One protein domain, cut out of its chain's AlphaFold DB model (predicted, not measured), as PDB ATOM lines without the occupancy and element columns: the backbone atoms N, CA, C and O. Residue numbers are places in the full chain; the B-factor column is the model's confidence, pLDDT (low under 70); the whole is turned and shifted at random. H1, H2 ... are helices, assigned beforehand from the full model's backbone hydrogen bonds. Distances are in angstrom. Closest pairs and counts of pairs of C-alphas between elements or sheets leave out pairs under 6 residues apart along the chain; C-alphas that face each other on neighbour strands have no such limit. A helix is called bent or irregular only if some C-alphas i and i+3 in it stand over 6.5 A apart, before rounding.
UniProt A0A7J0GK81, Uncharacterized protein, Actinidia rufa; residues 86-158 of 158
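AT A GLANCE: This is residues 86 to 158 of the 158 residues of an uncharacterized protein of Actinidia rufa (UniProt A0A7J0GK81). One long, straight helix, H3, makes the longest axis of a rod, with H1 side by side with it at a shallow tilt and the short H2 folded against its first part as a helical hairpin. The chain goes out along H1, comes back through residues 107 to 114 to H2, turns tightly and goes out again along H3, whose far end sticks out with residues 149 to 158. The printed part has 73 residues with three named helices, in the order H1, H2, H3, and no named strand; the class is all helix. The whole is loose, with a radius of gyration of the C-alphas of 14.9 A, and spans 52 by 22 by 16 A.

IN THESE COORDINATES: H1 is residues 89 to 106, 27.1 A from first to last C-alpha, beginning at C-alpha 89 at (106.253, 128.089, 110.875). It is neither bent nor irregular, but only just: C-alphas 89 and 92 are 6.4 A apart. H2 is residues 115 to 121 and has its first C-alpha at (114.655, 142.219, 106.540). H3 is residues 126 to 156, the longest helix with 31 residues and 44.9 A, ending at C-alpha 156 at (134.969, 121.659, 81.980).

HOW THE PARTS SIT: H1 and H3 touch, with 21 pairs of C-alphas within 8 A. Their closest C-alphas, those of Trp 90 and Ile 130, are 5.3 A apart. The two helices run the same way at a shallow tilt of 30 degrees, with their centres 10.9 A apart. H2 and H3 form a helical hairpin and run opposite ways at a shallow tilt of 27 degrees. They touch at the closest C-alphas, those of Ser 116 and Ala 132, which are 5.2 A apart; H3 touches H2 with residues 128 to 133 alone. H1 and H2 are apart. In H2 and H3 every O i to N i+4 pair is within hydrogen-bond range; in H1 13 of 14 are.

THE WHOLE: The C-alphas of Gly 123 and Cys 158 are the two farthest apart, at 52.8 A. Residues 149 to 158, of which 149 to 156 belong to H3, stand free; without them the body spans 35 by 21 by 15 A, with a radius of gyration of 12.0 A. The link from H1 to H2 is short, with 8 residues, and that from H2 to H3 is tight, with 4. The printed part has no cut and ends at Cys 158, the chain's last residue. The mean pLDDT of the printed part is 76.8; residues 86 to 88, 117 to 125 and 156 to 158 are under 70.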
ATOM      1  N   ILE A  86     105.444 124.369 120.358       47.88
ATOM      2  CA  ILE A  86     104.744 125.060 119.273       47.88
ATOM      3  C   ILE A  86     105.841 125.703 118.419       47.88
ATOM      4  O   ILE A  86     106.275 126.818 118.705       47.88
ATOM      5  N   ARG A  87     106.352 124.963 117.429       54.34
ATOM      6  CA  ARG A  87     107.250 125.505 116.417       54.34
ATOM      7  C   ARG A  87     106.422 126.454 115.584       54.34
ATOM      8  O   ARG A  87     105.452 126.050 114.939       54.34
ATOM      9  N   PHE A  88     106.773 127.730 115.628       63.84
ATOM     10  CA  PHE A  88     106.166 128.667 114.704       63.84
ATOM     11  C   PHE A  88     106.680 128.360 113.289       63.84
ATOM     12  O   PHE A  88     107.866 128.079 113.132       63.84
ATOM     13  N   PRO A  89     105.844 128.451 112.238       70.88
ATOM     14  CA  PRO A  89     106.253 128.089 110.875       70.88
ATOM     15  C   PRO A  89     107.465 128.871 110.338       70.88
ATOM     16  O   PRO A  89     108.112 128.445 109.386       70.88
ATOM     17  N   TRP A  90     107.782 130.024 110.934       74.12
ATOM     18  CA  TRP A  90     108.955 130.817 110.578       74.12
ATOM     19  C   TRP A  90     110.263 130.289 111.180       74.12
ATOM     20  O   TRP A  90     111.317 130.659 110.673       74.12
ATOM     21  N   GLU A  91     110.235 129.457 112.227       71.12
ATOM     22  CA  GLU A  91     111.448 128.969 112.907       71.12
ATOM     23  C   GLU A  91     112.294 128.102 111.963       71.12
ATOM     24  O   GLU A  91     113.488 128.346 111.803       71.12
ATOM     25  N   ASP A  92     111.660 127.177 111.238       77.50
ATOM     26  CA  ASP A  92     112.345 126.326 110.254       77.50
ATOM     27  C   ASP A  92     112.924 127.149 109.090       77.50
ATOM     28  O   ASP A  92     114.016 126.876 108.586       77.50
ATOM     29  N   LEU A  93     112.206 128.195 108.671       77.81
ATOM     30  CA  LEU A  93     112.675 129.120 107.641       77.81
ATOM     31  C   LEU A  93     113.840 129.974 108.146       77.81
ATOM     32  O   LEU A  93     114.778 130.238 107.399       77.81
ATOM     33  N   PHE A  94     113.819 130.387 109.409       79.12
ATOM     34  CA  PHE A  94     114.914 131.132 110.016       79.12
ATOM     35  C   PHE A  94     116.191 130.288 110.084       79.12
ATOM     36  O   PHE A  94     117.253 130.759 109.664       79.12
ATOM     37  N   ASP A  95     116.076 129.031 110.515       77.75
ATOM     38  CA  ASP A  95     117.186 128.075 110.533       77.75
ATOM     39  C   ASP A  95     117.767 127.889 109.122       77.75
ATOM     40  O   ASP A  95     118.973 128.054 108.911       77.75
ATOM     41  N   LYS A  96     116.901 127.651 108.127       80.19
ATOM     42  CA  LYS A  96     117.306 127.511 106.719       80.19
ATOM     43  C   LYS A  96     117.997 128.767 106.185       80.19
ATOM     44  O   LYS A  96     119.001 128.682 105.482       80.19
ATOM     45  N   ARG A  97     117.490 129.952 106.533       84.00
ATOM     46  CA  ARG A  97     118.077 131.241 106.145       84.00
ATOM     47  C   ARG A  97     119.473 131.427 106.749       84.00
ATOM     48  O   ARG A  97     120.366 131.912 106.056       84.00
ATOM     49  N   CYS A  98     119.682 131.028 108.004       77.31
ATOM     50  CA  CYS A  98     120.996 131.076 108.653       77.31
ATOM     51  C   CYS A  98     121.998 130.112 108.006       77.31
ATOM     52  O   CYS A  98     123.143 130.488 107.755       77.31
ATOM     53  N   GLU A  99     121.560 128.893 107.690       80.94
ATOM     54  CA  GLU A  99     122.379 127.910 106.978       80.94
ATOM     55  C   GLU A  99     122.814 128.435 105.598       80.94
ATOM     56  O   GLU A  99     124.001 128.416 105.264       80.94
ATOM     57  N   GLN A 100     121.884 129.005 104.826       80.69
ATOM     58  CA  GLN A 100     122.193 129.550 103.505       80.69
ATOM     59  C   GLN A 100     123.157 130.741 103.558       80.69
ATOM     60  O   GLN A 100     124.030 130.879 102.699       80.69
ATOM     61  N   GLU A 101     123.026 131.596 104.576       83.00
ATOM     62  CA  GLU A 101     123.954 132.704 104.798       83.00
ATOM     63  C   GLU A 101     125.386 132.199 105.012       83.00
ATOM     64  O   GLU A 101     126.320 132.756 104.427       83.00
ATOM     65  N   MET A 102     125.565 131.133 105.798       79.62
ATOM     66  CA  MET A 102     126.879 130.525 106.012       79.62
ATOM     67  C   MET A 102     127.485 130.021 104.699       79.62
ATOM     68  O   MET A 102     128.646 130.327 104.417       79.62
ATOM     69  N   TYR A 103     126.700 129.337 103.860       75.69
ATOM     70  CA  TYR A 103     127.163 128.892 102.543       75.69
ATOM     71  C   TYR A 103     127.529 130.065 101.624       75.69
ATOM     72  O   TYR A 103     128.581 130.045 100.985       75.69
ATOM     73  N   CYS A 104     126.712 131.123 101.575       75.88
ATOM     74  CA  CYS A 104     127.044 132.314 100.792       75.88
ATOM     75  C   CYS A 104     128.358 132.953 101.260       75.88
ATOM     76  O   CYS A 104     129.228 133.212 100.431       75.88
ATOM     77  N   ARG A 105     128.534 133.164 102.573       80.06
ATOM     78  CA  ARG A 105     129.763 133.750 103.137       80.06
ATOM     79  C   ARG A 105     130.994 132.894 102.849       80.06
ATOM     80  O   ARG A 105     132.028 133.449 102.493       80.06
ATOM     81  N   TRP A 106     130.872 131.570 102.954       81.31
ATOM     82  CA  TRP A 106     131.949 130.627 102.634       81.31
ATOM     83  C   TRP A 106     132.466 130.812 101.203       81.31
ATOM     84  O   TRP A 106     133.670 130.814 100.967       81.31
ATOM     85  N   HIS A 107     131.558 131.002 100.247       79.12
ATOM     86  CA  HIS A 107     131.897 131.223  98.841       79.12
ATOM     87  C   HIS A 107     132.216 132.690  98.501       79.12
ATOM     88  O   HIS A 107     132.315 133.037  97.326       79.12
ATOM     89  N   GLY A 108     132.343 133.572  99.500       82.06
ATOM     90  CA  GLY A 108     132.566 135.007  99.285       82.06
ATOM     91  C   GLY A 108     131.392 135.717  98.596       82.06
ATOM     92  O   GLY A 108     131.551 136.814  98.063       82.06
ATOM     93  N   LEU A 109     130.205 135.105  98.582       82.38
ATOM     94  CA  LEU A 109     129.012 135.659  97.959       82.38
ATOM     95  C   LEU A 109     128.336 136.661  98.889       82.38
ATOM     96  O   LEU A 109     128.243 136.482 100.105       82.38
ATOM     97  N   ARG A 110     127.782 137.717  98.291       87.56
ATOM     98  CA  ARG A 110     127.025 138.724  99.034       87.56
ATOM     99  C   ARG A 110     125.763 138.109  99.637       87.56
ATOM    100  O   ARG A 110     124.942 137.525  98.927       87.56
ATOM    101  N   VAL A 111     125.563 138.342 100.929       84.06
ATOM    102  CA  VAL A 111     124.355 137.959 101.671       84.06
ATOM    103  C   VAL A 111     123.346 139.118 101.626       84.06
ATOM    104  O   VAL A 111     123.740 140.275 101.809       84.06
ATOM    105  N   PRO A 112     122.054 138.869 101.342       81.50
ATOM    106  CA  PRO A 112     121.021 139.893 101.432       81.50
ATOM    107  C   PRO A 112     120.813 140.346 102.885       81.50
ATOM    108  O   PRO A 112     120.963 139.576 103.833       81.50
ATOM    109  N   LYS A 113     120.441 141.617 103.067       82.50
ATOM    110  CA  LYS A 113     120.119 142.163 104.394       82.50
ATOM    111  C   LYS A 113     118.926 141.402 104.985       82.50
ATOM    112  O   LYS A 113     117.919 141.262 104.297       82.50
ATOM    113  N   ALA A 114     119.028 140.983 106.247       81.44
ATOM    114  CA  ALA A 114     117.968 140.288 106.983       81.44
ATOM    115  C   ALA A 114     116.801 141.241 107.306       81.44
ATOM    116  O   ALA A 114     116.748 141.848 108.374       81.44
ATOM    117  N   ARG A 115     115.879 141.425 106.361       73.69
ATOM    118  CA  ARG A 115     114.655 142.219 106.540       73.69
ATOM    119  C   ARG A 115     113.667 141.495 107.451       73.69
ATOM    120  O   ARG A 115     112.938 142.156 108.182       73.69
ATOM    121  N   SER A 116     113.690 140.164 107.435       72.62
ATOM    122  CA  SER A 116     112.984 139.289 108.373       72.62
ATOM    123  C   SER A 116     113.262 139.663 109.837       72.62
ATOM    124  O   SER A 116     112.318 139.828 110.604       72.62
ATOM    125  N   ALA A 117     114.527 139.922 110.196       68.56
ATOM    126  CA  ALA A 117     114.938 140.361 111.535       68.56
ATOM    127  C   ALA A 117     114.227 141.651 111.980       68.56
ATOM    128  O   ALA A 117     113.670 141.724 113.068       68.56
ATOM    129  N   THR A 118     114.153 142.646 111.090       65.25
ATOM    130  CA  THR A 118     113.489 143.928 111.381       65.25
ATOM    131  C   THR A 118     111.971 143.790 111.554       65.25
ATOM    132  O   THR A 118     111.342 144.633 112.192       65.25
ATOM    133  N   LEU A 119     111.356 142.757 110.972       66.38
ATOM    134  CA  LEU A 119     109.920 142.508 111.112       66.38
ATOM    135  C   LEU A 119     109.573 141.893 112.473       66.38
ATOM    136  O   LEU A 119     108.497 142.202 112.995       66.38
ATOM    137  N   PHE A 120     110.480 141.098 113.057       64.62
ATOM    138  CA  PHE A 120     110.336 140.583 114.422       64.62
ATOM    139  C   PHE A 120     110.305 141.721 115.450       64.62
ATOM    140  O   PHE A 120     109.380 141.772 116.257       64.62
ATOM    141  N   ASP A 121     111.228 142.683 115.350       56.34
ATOM    142  CA  ASP A 121     111.302 143.839 116.265       56.34
ATOM    143  C   ASP A 121     110.040 144.714 116.236       56.34
ATOM    144  O   ASP A 121     109.716 145.407 117.197       56.34
ATOM    145  N   ARG A 122     109.311 144.688 115.116       59.72
ATOM    146  CA  ARG A 122     108.090 145.475 114.904       59.72
ATOM    147  C   ARG A 122     106.808 144.733 115.283       59.72
ATOM    148  O   ARG A 122     105.729 145.271 115.050       59.72
ATOM    149  N   GLY A 123     106.901 143.507 115.807       59.03
ATOM    150  CA  GLY A 123     105.726 142.687 116.120       59.03
ATOM    151  C   GLY A 123     104.872 142.366 114.887       59.03
ATOM    152  O   GLY A 123     103.649 142.275 114.980       59.03
ATOM    153  N   SER A 124     105.502 142.255 113.712       68.25
ATOM    154  CA  SER A 124     104.792 142.063 112.441       68.25
ATOM    155  C   SER A 124     104.082 140.701 112.395       68.25
ATOM    156  O   SER A 124     104.560 139.743 113.006       68.25
ATOM    157  N   PRO A 125     102.986 140.552 111.622       69.81
ATOM    158  CA  PRO A 125     102.302 139.270 111.486       69.81
ATOM    159  C   PRO A 125     103.250 138.162 111.008       69.81
ATOM    160  O   PRO A 125     104.030 138.385 110.078       69.81
ATOM    161  N   ASN A 126     103.107 136.947 111.555       73.94
ATOM    162  CA  ASN A 126     103.921 135.778 111.181       73.94
ATOM    163  C   ASN A 126     104.014 135.580 109.657       73.94
ATOM    164  O   ASN A 126     105.083 135.286 109.137       73.94
ATOM    165  N   ASN A 127     102.933 135.827 108.911       83.44
ATOM    166  CA  ASN A 127     102.928 135.688 107.451       83.44
ATOM    167  C   ASN A 127     103.867 136.670 106.731       83.44
ATOM    168  O   ASN A 127     104.394 136.347 105.669       83.44
ATOM    169  N   GLN A 128     104.074 137.876 107.268       81.50
ATOM    170  CA  GLN A 128     105.010 138.838 106.682       81.50
ATOM    171  C   GLN A 128     106.458 138.421 106.940       81.50
ATOM    172  O   GLN A 128     107.291 138.519 106.040       81.50
ATOM    173  N   VAL A 129     106.732 137.910 108.142       81.38
ATOM    174  CA  VAL A 129     108.031 137.341 108.519       81.38
ATOM    175  C   VAL A 129     108.370 136.139 107.635       81.38
ATOM    176  O   VAL A 129     109.447 136.105 107.048       81.38
ATOM    177  N   ILE A 130     107.429 135.202 107.470       86.31
ATOM    178  CA  ILE A 130     107.565 134.020 106.605       86.31
ATOM    179  C   ILE A 130     107.912 134.439 105.174       86.31
ATOM    180  O   ILE A 130     108.949 134.037 104.653       86.31
ATOM    181  N   LYS A 131     107.123 135.342 104.574       90.12
ATOM    182  CA  LYS A 131     107.377 135.837 103.209       90.12
ATOM    183  C   LYS A 131     108.733 136.528 103.066       90.12
ATOM    184  O   LYS A 131     109.342 136.476 101.999       90.12
ATOM    185  N   ALA A 132     109.189 137.237 104.098       84.69
ATOM    186  CA  ALA A 132     110.504 137.866 104.082       84.69
ATOM    187  C   ALA A 132     111.623 136.817 104.126       84.69
ATOM    188  O   ALA A 132     112.557 136.907 103.332       84.69
ATOM    189  N   LEU A 133     111.497 135.807 104.992       85.38
ATOM    190  CA  LEU A 133     112.448 134.700 105.089       85.38
ATOM    191  C   LEU A 133     112.534 133.905 103.784       85.38
ATOM    192  O   LEU A 133     113.634 133.687 103.288       85.38
ATOM    193  N   GLU A 134     111.399 133.538 103.188       91.94
ATOM    194  CA  GLU A 134     111.353 132.824 101.903       91.94
ATOM    195  C   GLU A 134     112.100 133.593 100.807       91.94
ATOM    196  O   GLU A 134     112.971 133.042 100.140       91.94
ATOM    197  N   ARG A 135     111.846 134.903 100.678       92.44
ATOM    198  CA  ARG A 135     112.535 135.750  99.690       92.44
ATOM    199  C   ARG A 135     114.044 135.809  99.914       92.44
ATOM    200  O   ARG A 135     114.800 135.780  98.943       92.44
ATOM    201  N   GLU A 136     114.477 135.928 101.166       88.69
ATOM    202  CA  GLU A 136     115.898 135.962 101.523       88.69
ATOM    203  C   GLU A 136     116.592 134.635 101.192       88.69
ATOM    204  O   GLU A 136     117.683 134.640 100.615       88.69
ATOM    205  N   ILE A 137     115.945 133.509 101.511       90.31
ATOM    206  CA  ILE A 137     116.425 132.160 101.188       90.31
ATOM    207  C   ILE A 137     116.542 131.991  99.672       90.31
ATOM    208  O   ILE A 137     117.610 131.623  99.184       90.31
ATOM    209  N   ASP A 138     115.490 132.316  98.920       93.12
ATOM    210  CA  ASP A 138     115.457 132.157  97.463       93.12
ATOM    211  C   ASP A 138     116.498 133.026  96.753       93.12
ATOM    212  O   ASP A 138     117.038 132.659  95.707       93.12
ATOM    213  N   GLU A 139     116.780 134.218  97.278       92.81
ATOM    214  CA  GLU A 139     117.832 135.083  96.746       92.81
ATOM    215  C   GLU A 139     119.225 134.479  96.962       92.81
ATOM    216  O   GLU A 139     120.035 134.462  96.031       92.81
ATOM    217  N   MET A 140     119.499 133.950  98.157       89.38
ATOM    218  CA  MET A 140     120.771 133.289  98.460       89.38
ATOM    219  C   MET A 140     120.947 131.984  97.682       89.38
ATOM    220  O   MET A 140     122.017 131.761  97.116       89.38
ATOM    221  N   GLN A 141     119.899 131.162  97.579       86.62
ATOM    222  CA  GLN A 141     119.925 129.927  96.797       86.62
ATOM    223  C   GLN A 141     120.252 130.217  95.329       86.62
ATOM    224  O   GLN A 141     121.218 129.676  94.802       86.62
ATOM    225  N   ARG A 142     119.560 131.178  94.698       87.38
ATOM    226  CA  ARG A 142     119.851 131.569  93.307       87.38
ATOM    227  C   ARG A 142     121.282 132.064  93.105       87.38
ATOM    228  O   ARG A 142     121.830 131.900  92.016       87.38
ATOM    229  N   ARG A 143     121.886 132.717  94.103       86.06
ATOM    230  CA  ARG A 143     123.296 133.142  94.035       86.06
ATOM    231  C   ARG A 143     124.243 131.950  94.094       86.06
ATOM    232  O   ARG A 143     125.179 131.901  93.299       86.06
ATOM    233  N   LEU A 144     123.982 131.007  94.993       81.00
ATOM    234  CA  LEU A 144     124.760 129.775  95.118       81.00
ATOM    235  C   LEU A 144     124.663 128.928  93.848       81.00
ATOM    236  O   LEU A 144     125.692 128.524  93.319       81.00
ATOM    237  N   ASP A 145     123.467 128.763  93.286       78.75
ATOM    238  CA  ASP A 145     123.266 127.998  92.051       78.75
ATOM    239  C   ASP A 145     124.069 128.588  90.884       78.75
ATOM    240  O   ASP A 145     124.776 127.869  90.178       78.75
ATOM    241  N   ARG A 146     124.035 129.919  90.713       81.75
ATOM    242  CA  ARG A 146     124.837 130.605  89.685       81.75
ATOM    243  C   ARG A 146     126.335 130.431  89.908       81.75
ATOM    244  O   ARG A 146     127.070 130.215  88.944       81.75
ATOM    245  N   TYR A 147     126.786 130.544  91.155       83.06
ATOM    246  CA  TYR A 147     128.188 130.344  91.506       83.06
ATOM    247  C   TYR A 147     128.633 128.920  91.156       83.06
ATOM    248  O   TYR A 147     129.595 128.743  90.412       83.06
ATOM    249  N   HIS A 148     127.885 127.908  91.603       78.69
ATOM    250  CA  HIS A 148     128.193 126.504  91.334       78.69
ATOM    251  C   HIS A 148     128.166 126.174  89.840       78.69
ATOM    252  O   HIS A 148     129.061 125.482  89.359       78.69
ATOM    253  N   PHE A 149     127.199 126.711  89.092       76.81
ATOM    254  CA  PHE A 149     127.149 126.556  87.640       76.81
ATOM    255  C   PHE A 149     128.391 127.146  86.957       76.81
ATOM    256  O   PHE A 149     128.992 126.510  86.091       76.81
ATOM    257  N   THR A 150     128.815 128.340  87.376       76.44
ATOM    258  CA  THR A 150     129.996 129.014  86.817       76.44
ATOM    259  C   THR A 150     131.280 128.241  87.120       76.44
ATOM    260  O   THR A 150     132.100 128.027  86.230       76.44
ATOM    261  N   GLU A 151     131.450 127.782  88.360       73.06
ATOM    262  CA  GLU A 151     132.606 126.975  88.766       73.06
ATOM    263  C   GLU A 151     132.669 125.639  88.022       73.06
ATOM    264  O   GLU A 151     133.742 125.195  87.611       73.06
ATOM    265  N   TYR A 152     131.517 125.011  87.796       71.88
ATOM    266  CA  TYR A 152     131.427 123.797  86.999       71.88
ATOM    267  C   TYR A 152     131.820 124.024  85.534       71.88
ATOM    268  O   TYR A 152     132.588 123.241  84.977       71.88
ATOM    269  N   ALA A 153     131.331 125.105  84.919       74.44
ATOM    270  CA  ALA A 153     131.672 125.453  83.543       74.44
ATOM    271  C   ALA A 153     133.181 125.698  83.373       74.44
ATOM    272  O   ALA A 153     133.780 125.154  82.448       74.44
ATOM    273  N   LYS A 154     133.815 126.425  84.305       72.75
ATOM    274  CA  LYS A 154     135.274 126.648  84.301       72.75
ATOM    275  C   LYS A 154     136.060 125.337  84.336       72.75
ATOM    276  O   LYS A 154     137.003 125.176  83.571       72.75
ATOM    277  N   LYS A 155     135.650 124.389  85.186       70.31
ATOM    278  CA  LYS A 155     136.306 123.076  85.315       70.31
ATOM    279  C   LYS A 155     136.176 122.190  84.078       70.31
ATOM    280  O   LYS A 155     136.975 121.282  83.928       70.31
ATOM    281  N   ARG A 156     135.163 122.409  83.233       61.25
ATOM    282  CA  ARG A 156     134.969 121.659  81.980       61.25
ATOM    283  C   ARG A 156     135.680 122.274  80.773       61.25
ATOM    284  O   ARG A 156     135.741 121.627  79.735       61.25
ATOM    285  N   MET A 157     136.142 123.518  80.884       56.06
ATOM    286  CA  MET A 157     136.868 124.231  79.825       56.06
ATOM    287  C   MET A 157     138.394 124.203  80.015       56.06
ATOM    288  O   MET A 157     139.106 124.771  79.192       56.06
ATOM    289  N   CYS A 158     138.878 123.567  81.084       46.22
ATOM    290  CA  CYS A 158     140.285 123.232  81.315       46.22
ATOM    291  C   CYS A 158     140.464 121.720  81.150       46.22
ATOM    292  O   CYS A 158     141.569 121.315  80.735       46.22
TER     293      CYS A 158